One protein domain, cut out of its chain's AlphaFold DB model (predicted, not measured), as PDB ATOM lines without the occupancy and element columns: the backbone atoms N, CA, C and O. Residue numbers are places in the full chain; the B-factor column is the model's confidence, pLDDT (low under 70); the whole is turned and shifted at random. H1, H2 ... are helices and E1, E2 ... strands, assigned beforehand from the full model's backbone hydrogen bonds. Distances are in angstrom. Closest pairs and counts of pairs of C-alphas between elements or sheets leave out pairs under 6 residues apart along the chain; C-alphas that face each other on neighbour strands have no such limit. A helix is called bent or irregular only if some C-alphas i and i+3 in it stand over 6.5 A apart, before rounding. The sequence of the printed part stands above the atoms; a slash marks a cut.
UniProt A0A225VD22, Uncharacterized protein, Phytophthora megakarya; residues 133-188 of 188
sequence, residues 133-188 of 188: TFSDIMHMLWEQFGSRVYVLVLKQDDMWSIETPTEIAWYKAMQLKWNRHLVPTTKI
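Overview. This is residues 133 to 188 of the 188 residues of an uncharacterized protein of Phytophthora megakarya (UniProt A0A225VD22). A two-stranded hairpin, E1 and E2, makes one end of a loosely built domain and the helix H1 makes the other, with the short helix H2 between them, packed crosswise on H1. After H2 a long tail with no named element, residues 174 to 188, leads away from these parts, and its residues 177 to 182 stick out free. The printed part has 56 residues, with two named helices and two named strands in the order H1, E1, E2, H2; the strands form one antiparallel sheet in the order E1, E2, and the class is mixed, helices and strands. The whole is loose, with a radius of gyration of the C-alphas of 13.0 A and spans of 36 by 25 by 22 A.

Along the chain. H1 takes residues 134 to 148 and runs 20.8 A from its first C-alpha, at (107.145, 149.243, 151.703), to its last. It is irregular: C-alphas 144 and 147 are 7.2 A apart. E1 is residues 152 to 156, 12.1 A long, with C-alpha 152 at (109.064, 127.484, 156.607). E2 is residues 159 to 163, 12.5 A long. H2 is residues 167 to 173, 9.8 A long, and ends with C-alpha 173 at (109.299, 133.984, 157.477). It too is irregular, with C-alphas 168 and 171 7.2 A apart.

Arrangement. H1 and H2 touch, and their closest C-alphas, those of Trp 142 and Glu 167, are 6.3 A apart. Their lines are about perpendicular, at 75 degrees. The closest C-alphas of E1 and H2, those of Leu 152 and Ala 173, are 6.6 A apart. H1 and E2 are apart. E1 and E2 form a hairpin, antiparallel with 148 degrees between their directions; N 154 and O 161 are 2.9 A apart and N 161 and O 154 are 2.8 A apart, both within hydrogen-bond range. Of the O i to N i+4 pairs, 9 of 11 are within hydrogen-bond range in H1 and 0 of 3 in H2, where 3 of 4 O i to N i+3 pairs are.

Size, cuts and confidence. The two C-alphas farthest apart, those of Thr 133 and Asp 158, are 37.7 A from each other. The printed part has no cut, and the links H1 to E1, E1 to E2 and E2 to H2 are tight. In the stretch after H2, residues 177 to 178 pair with residues 181 to 182, antiparallel. The chain ends at Ile 188, with its C-alpha at (102.044, 149.462, 166.432). The mean pLDDT of the printed part is 72.0; 17 residues are under 70, among them residues 149 to 154 and 185 to 188.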
ATOM      1  N   THR A 133     107.611 152.232 147.920       75.81
ATOM      2  CA  THR A 133     106.673 151.898 148.982       75.81
ATOM      3  C   THR A 133     107.208 150.678 149.729       75.81
ATOM      4  O   THR A 133     108.015 149.914 149.201       75.81
ATOM      5  N   PHE A 134     106.754 150.446 150.961       74.00
ATOM      6  CA  PHE A 134     107.145 149.243 151.703       74.00
ATOM      7  C   PHE A 134     106.924 147.957 150.882       74.00
ATOM      8  O   PHE A 134     107.745 147.048 150.933       74.00
ATOM      9  N   SER A 135     105.867 147.920 150.063       78.25
ATOM     10  CA  SER A 135     105.601 146.815 149.136       78.25
ATOM     11  C   SER A 135     106.705 146.643 148.093       78.25
ATOM     12  O   SER A 135     107.127 145.521 147.837       78.25
ATOM     13  N   ASP A 136     107.205 147.737 147.524       80.25
ATOM     14  CA  ASP A 136     108.274 147.709 146.522       80.25
ATOM     15  C   ASP A 136     109.600 147.229 147.136       80.25
ATOM     16  O   ASP A 136     110.319 146.435 146.533       80.25
ATOM     17  N   ILE A 137     109.901 147.654 148.370       78.38
ATOM     18  CA  ILE A 137     111.082 147.193 149.120       78.38
ATOM     19  C   ILE A 137     110.981 145.688 149.403       78.38
ATOM     20  O   ILE A 137     111.947 144.951 149.196       78.38
ATOM     21  N   MET A 138     109.812 145.217 149.848       79.44
ATOM     22  CA  MET A 138     109.567 143.795 150.106       79.44
ATOM     23  C   MET A 138     109.673 142.957 148.829       79.44
ATOM     24  O   MET A 138     110.300 141.897 148.864       79.44
ATOM     25  N   HIS A 139     109.156 143.457 147.706       82.88
ATOM     26  CA  HIS A 139     109.271 142.804 146.403       82.88
ATOM     27  C   HIS A 139     110.733 142.689 145.953       82.88
ATOM     28  O   HIS A 139     111.182 141.621 145.541       82.88
ATOM     29  N   MET A 140     111.529 143.757 146.073       81.62
ATOM     30  CA  MET A 140     112.945 143.696 145.688       81.62
ATOM     31  C   MET A 140     113.767 142.770 146.599       81.62
ATOM     32  O   MET A 140     114.666 142.067 146.134       81.62
ATOM     33  N   LEU A 141     113.472 142.748 147.900       78.44
ATOM     34  CA  LEU A 141     114.089 141.795 148.821       78.44
ATOM     35  C   LEU A 141     113.700 140.355 148.448       78.44
ATOM     36  O   LEU A 141     114.558 139.469 148.459       78.44
ATOM     37  N   TRP A 142     112.440 140.119 148.075       81.25
ATOM     38  CA  TRP A 142     111.958 138.808 147.648       81.25
ATOM     39  C   TRP A 142     112.647 138.344 146.362       81.25
ATOM     40  O   TRP A 142     113.101 137.204 146.290       81.25
ATOM     41  N   GLU A 143     112.827 139.230 145.385       82.69
ATOM     42  CA  GLU A 143     113.533 138.928 144.135       82.69
ATOM     43  C   GLU A 143     114.980 138.462 144.386       82.69
ATOM     44  O   GLU A 143     115.457 137.505 143.774       82.69
ATOM     45  N   GLN A 144     115.673 139.090 145.341       79.56
ATOM     46  CA  GLN A 144     117.072 138.777 145.652       79.56
ATOM     47  C   GLN A 144     117.246 137.558 146.565       79.56
ATOM     48  O   GLN A 144     118.191 136.775 146.407       79.56
ATOM     49  N   PHE A 145     116.368 137.400 147.556       74.75
ATOM     50  CA  PHE A 145     116.551 136.436 148.643       74.75
ATOM     51  C   PHE A 145     115.511 135.314 148.663       74.75
ATOM     52  O   PHE A 145     115.743 134.317 149.345       74.75
ATOM     53  N   GLY A 146     114.421 135.410 147.903       72.69
ATOM     54  CA  GLY A 146     113.355 134.404 147.858       72.69
ATOM     55  C   GLY A 146     113.866 133.026 147.440       72.69
ATOM     56  O   GLY A 146     113.530 132.024 148.062       72.69
ATOM     57  N   SER A 147     114.806 132.974 146.490       73.12
ATOM     58  CA  SER A 147     115.473 131.727 146.072       73.12
ATOM     59  C   SER A 147     116.296 131.046 147.177       73.12
ATOM     60  O   SER A 147     116.618 129.865 147.066       73.12
ATOM     61  N   ARG A 148     116.654 131.780 148.238       71.50
ATOM     62  CA  ARG A 148     117.452 131.290 149.373       71.50
ATOM     63  C   ARG A 148     116.587 130.855 150.555       71.50
ATOM     64  O   ARG A 148     117.118 130.298 151.516       71.50
ATOM     65  N   VAL A 149     115.283 131.123 150.518       67.75
ATOM     66  CA  VAL A 149     114.346 130.704 151.562       67.75
ATOM     67  C   VAL A 149     113.711 129.395 151.133       67.75
ATOM     68  O   VAL A 149     112.770 129.364 150.351       67.75
ATOM     69  N   TYR A 150     114.275 128.300 151.633       61.06
ATOM     70  CA  TYR A 150     113.927 126.976 151.136       61.06
ATOM     71  C   TYR A 150     112.588 126.470 151.673       61.06
ATOM     72  O   TYR A 150     111.833 125.900 150.896       61.06
ATOM     73  N   VAL A 151     112.262 126.682 152.955       63.00
ATOM     74  CA  VAL A 151     110.989 126.241 153.552       63.00
ATOM     75  C   VAL A 151     110.755 126.936 154.903       63.00
ATOM     76  O   VAL A 151     111.701 127.106 155.675       63.00
ATOM     77  N   LEU A 152     109.505 127.275 155.230       65.38
ATOM     78  CA  LEU A 152     109.064 127.484 156.607       65.38
ATOM     79  C   LEU A 152     108.595 126.175 157.235       65.38
ATOM     80  O   LEU A 152     107.810 125.436 156.647       65.38
ATOM     81  N   VAL A 153     109.026 125.925 158.470       67.19
ATOM     82  CA  VAL A 153     108.496 124.828 159.281       67.19
ATOM     83  C   VAL A 153     107.580 125.434 160.339       67.19
ATOM     84  O   VAL A 153     108.040 126.092 161.276       67.19
ATOM     85  N   LEU A 154     106.275 125.250 160.164       68.44
ATOM     86  CA  LEU A 154     105.238 125.756 161.058       68.44
ATOM     87  C   LEU A 154     104.683 124.598 161.880       68.44
ATOM     88  O   LEU A 154     104.363 123.546 161.337       68.44
ATOM     89  N   LYS A 155     104.564 124.773 163.197       77.25
ATOM     90  CA  LYS A 155     103.869 123.811 164.056       77.25
ATOM     91  C   LYS A 155     102.423 124.272 164.222       77.25
ATOM     92  O   LYS A 155     102.190 125.306 164.843       77.25
ATOM     93  N   GLN A 156     101.480 123.510 163.687       70.88
ATOM     94  CA  GLN A 156     100.045 123.758 163.809       70.88
ATOM     95  C   GLN A 156      99.376 122.494 164.353       70.88
ATOM     96  O   GLN A 156      99.637 121.407 163.850       70.88
ATOM     97  N   ASP A 157      98.560 122.630 165.402       69.56
ATOM     98  CA  ASP A 157      97.789 121.527 166.003       69.56
ATOM     99  C   ASP A 157      98.641 120.279 166.317       69.56
ATOM    100  O   ASP A 157      98.312 119.152 165.962       69.56
ATOM    101  N   ASP A 158      99.800 120.507 166.945       79.50
ATOM    102  CA  ASP A 158     100.828 119.501 167.260       79.50
ATOM    103  C   ASP A 158     101.509 118.794 166.077       79.50
ATOM    104  O   ASP A 158     102.404 117.971 166.279       79.50
ATOM    105  N   MET A 159     101.210 119.211 164.848       59.94
ATOM    106  CA  MET A 159     101.805 118.691 163.625       59.94
ATOM    107  C   MET A 159     102.762 119.709 162.989       59.94
ATOM    108  O   MET A 159     102.499 120.910 162.949       59.94
ATOM    109  N   TRP A 160     103.904 119.230 162.492       77.62
ATOM    110  CA  TRP A 160     104.846 120.053 161.737       77.62
ATOM    111  C   TRP A 160     104.429 120.090 160.265       77.62
ATOM    112  O   TRP A 160     104.389 119.054 159.606       77.62
ATOM    113  N   SER A 161     104.133 121.283 159.761       70.19
ATOM    114  CA  SER A 161     103.855 121.560 158.356       70.19
ATOM    115  C   SER A 161     105.044 122.271 157.711       70.19
ATOM    116  O   SER A 161     105.687 123.131 158.317       70.19
ATOM    117  N   ILE A 162     105.335 121.881 156.476       71.94
ATOM    118  CA  ILE A 162     106.372 122.439 155.608       71.94
ATOM    119  C   ILE A 162     105.635 123.313 154.597       71.94
ATOM    120  O   ILE A 162     104.892 122.798 153.765       71.94
ATOM    121  N   GLU A 163     105.823 124.626 154.676       70.88
ATOM    122  CA  GLU A 163     105.194 125.582 153.766       70.88
ATOM    123  C   GLU A 163     106.266 126.378 153.024       70.88
ATOM    124  O   GLU A 163     107.183 126.936 153.630       70.88
ATOM    125  N   THR A 164     106.162 126.442 151.696       73.38
ATOM    126  CA  THR A 164     106.989 127.350 150.903       73.38
ATOM    127  C   THR A 164     106.409 128.755 151.052       73.38
ATOM    128  O   THR A 164     105.279 128.980 150.612       73.38
ATOM    129  N   PRO A 165     107.129 129.707 151.671       70.69
ATOM    130  CA  PRO A 165     106.614 131.058 151.812       70.69
ATOM    131  C   PRO A 165     106.375 131.666 150.432       70.69
ATOM    132  O   PRO A 165     107.205 131.550 149.536       70.69
ATOM    133  N   THR A 166     105.235 132.320 150.270       78.62
ATOM    134  CA  THR A 166     104.959 133.206 149.137       78.62
ATOM    135  C   THR A 166     105.416 134.619 149.482       78.62
ATOM    136  O   THR A 166     105.531 134.951 150.662       78.62
ATOM    137  N   GLU A 167     105.632 135.473 148.482       80.31
ATOM    138  CA  GLU A 167     106.065 136.868 148.672       80.31
ATOM    139  C   GLU A 167     105.227 137.614 149.728       80.31
ATOM    140  O   GLU A 167     105.760 138.253 150.633       80.31
ATOM    141  N   ILE A 168     103.903 137.435 149.689       77.62
ATOM    142  CA  ILE A 168     102.951 138.069 150.611       77.62
ATOM    143  C   ILE A 168     103.099 137.533 152.043       77.62
ATOM    144  O   ILE A 168     102.919 138.275 153.005       77.62
ATOM    145  N   ALA A 169     103.425 136.251 152.214       73.62
ATOM    146  CA  ALA A 169     103.617 135.622 153.522       73.62
ATOM    147  C   ALA A 169     105.068 135.722 154.026       73.62
ATOM    148  O   ALA A 169     105.364 135.338 155.159       73.62
ATOM    149  N   TRP A 170     105.980 136.253 153.212       76.06
ATOM    150  CA  TRP A 170     107.411 136.208 153.470       76.06
ATOM    151  C   TRP A 170     107.843 137.040 154.678       76.06
ATOM    152  O   TRP A 170     108.754 136.645 155.406       76.06
ATOM    153  N   TYR A 171     107.130 138.124 154.992       71.62
ATOM    154  CA  TYR A 171     107.383 138.895 156.215       71.62
ATOM    155  C   TYR A 171     107.211 138.059 157.496       71.62
ATOM    156  O   TYR A 171     107.823 138.373 158.511       71.62
ATOM    157  N   LYS A 172     106.409 136.981 157.463       72.75
ATOM    158  CA  LYS A 172     106.260 136.043 158.590       72.75
ATOM    159  C   LYS A 172     107.434 135.067 158.686       72.75
ATOM    160  O   LYS A 172     107.722 134.560 159.767       72.75
ATOM    161  N   ALA A 173     108.097 134.807 157.560       67.50
ATOM    162  CA  ALA A 173     109.299 133.984 157.477       67.50
ATOM    163  C   ALA A 173     110.545 134.733 157.958       67.50
ATOM    164  O   ALA A 173     111.476 134.139 158.503       67.50
ATOM    165  N   MET A 174     110.578 136.041 157.705       69.38
ATOM    166  CA  MET A 174     111.731 136.878 157.982       69.38
ATOM    167  C   MET A 174     111.760 137.335 159.438       69.38
ATOM    168  O   MET A 174     110.860 138.005 159.932       69.38
ATOM    169  N   GLN A 175     112.866 137.037 160.108       71.00
ATOM    170  CA  GLN A 175     113.214 137.624 161.394       71.00
ATOM    171  C   GLN A 175     114.336 138.639 161.180       71.00
ATOM    172  O   GLN A 175     115.465 138.269 160.850       71.00
ATOM    173  N   LEU A 176     114.030 139.926 161.354       65.00
ATOM    174  CA  LEU A 176     115.038 140.977 161.263       65.00
ATOM    175  C   LEU A 176     115.879 140.976 162.541       65.00
ATOM    176  O   LEU A 176     115.358 141.149 163.643       65.00
ATOM    177  N   LYS A 177     117.192 140.782 162.398       72.56
ATOM    178  CA  LYS A 177     118.137 140.830 163.516       72.56
ATOM    179  C   LYS A 177     119.017 142.070 163.400       72.56
ATOM    180  O   LYS A 177     119.818 142.170 162.477       72.56
ATOM    181  N   TRP A 178     118.906 142.983 164.357       59.19
ATOM    182  CA  TRP A 178     119.734 144.184 164.463       59.19
ATOM    183  C   TRP A 178     120.727 144.025 165.618       59.19
ATOM    184  O   TRP A 178     120.326 143.713 166.732       59.19
ATOM    185  N   ASN A 179     122.031 144.209 165.386       65.75
ATOM    186  CA  ASN A 179     123.069 144.050 166.424       65.75
ATOM    187  C   ASN A 179     122.990 142.727 167.208       65.75
ATOM    188  O   ASN A 179     123.175 142.695 168.416       65.75
ATOM    189  N   ARG A 180     122.704 141.610 166.523       75.75
ATOM    190  CA  ARG A 180     122.443 140.288 167.138       75.75
ATOM    191  C   ARG A 180     121.164 140.195 167.982       75.75
ATOM    192  O   ARG A 180     120.855 139.096 168.432       75.75
ATOM    193  N   HIS A 181     120.399 141.269 168.115       76.38
ATOM    194  CA  HIS A 181     119.099 141.279 168.771       76.38
ATOM    195  C   HIS A 181     117.984 141.099 167.750       76.38
ATOM    196  O   HIS A 181     117.983 141.727 166.691       76.38
ATOM    197  N   LEU A 182     117.041 140.216 168.063       77.19
ATOM    198  CA  LEU A 182     115.833 140.069 167.268       77.19
ATOM    199  C   LEU A 182     114.993 141.342 167.414       77.19
ATOM    200  O   LEU A 182     114.721 141.770 168.536       77.19
ATOM    201  N   VAL A 183     114.603 141.947 166.294       74.12
ATOM    202  CA  VAL A 183     113.696 143.096 166.295       74.12
ATOM    203  C   VAL A 183     112.289 142.582 166.620       74.12
ATOM    204  O   VAL A 183     111.794 141.711 165.900       74.12
ATOM    205  N   PRO A 184     111.634 143.069 167.691       74.19
ATOM    206  CA  PRO A 184     110.270 142.668 168.008       74.19
ATOM    207  C   PRO A 184     109.327 143.052 166.867       74.19
ATOM    208  O   PRO A 184     109.270 144.212 166.469       74.19
ATOM    209  N   THR A 185     108.554 142.092 166.365       66.31
ATOM    210  CA  THR A 185     107.514 142.327 165.347       66.31
ATOM    211  C   THR A 185     106.221 142.896 165.940       66.31
ATOM    212  O   THR A 185     105.257 143.145 165.221       66.31
ATOM    213  N   THR A 186     106.182 143.118 167.255       69.50
ATOM    214  CA  THR A 186     105.039 143.658 167.998       69.50
ATOM    215  C   THR A 186     105.272 145.119 168.370       69.50
ATOM    216  O   THR A 186     105.820 145.403 169.429       69.50
ATOM    217  N   LYS A 187     104.859 146.023 167.473       51.28
ATOM    218  CA  LYS A 187     104.377 147.419 167.645       51.28
ATOM    219  C   LYS A 187     104.090 147.909 166.212       51.28
ATOM    220  O   LYS A 187     104.957 147.735 165.364       51.28
ATOM    221  N   ILE A 188     102.931 148.446 165.836       38.94
ATOM    222  CA  ILE A 188     102.044 149.462 166.432       38.94
ATOM    223  C   ILE A 188     100.599 149.114 166.062       38.94
ATOM    224  O   ILE A 188     100.401 148.653 164.917       38.94
TER     225      ILE A 188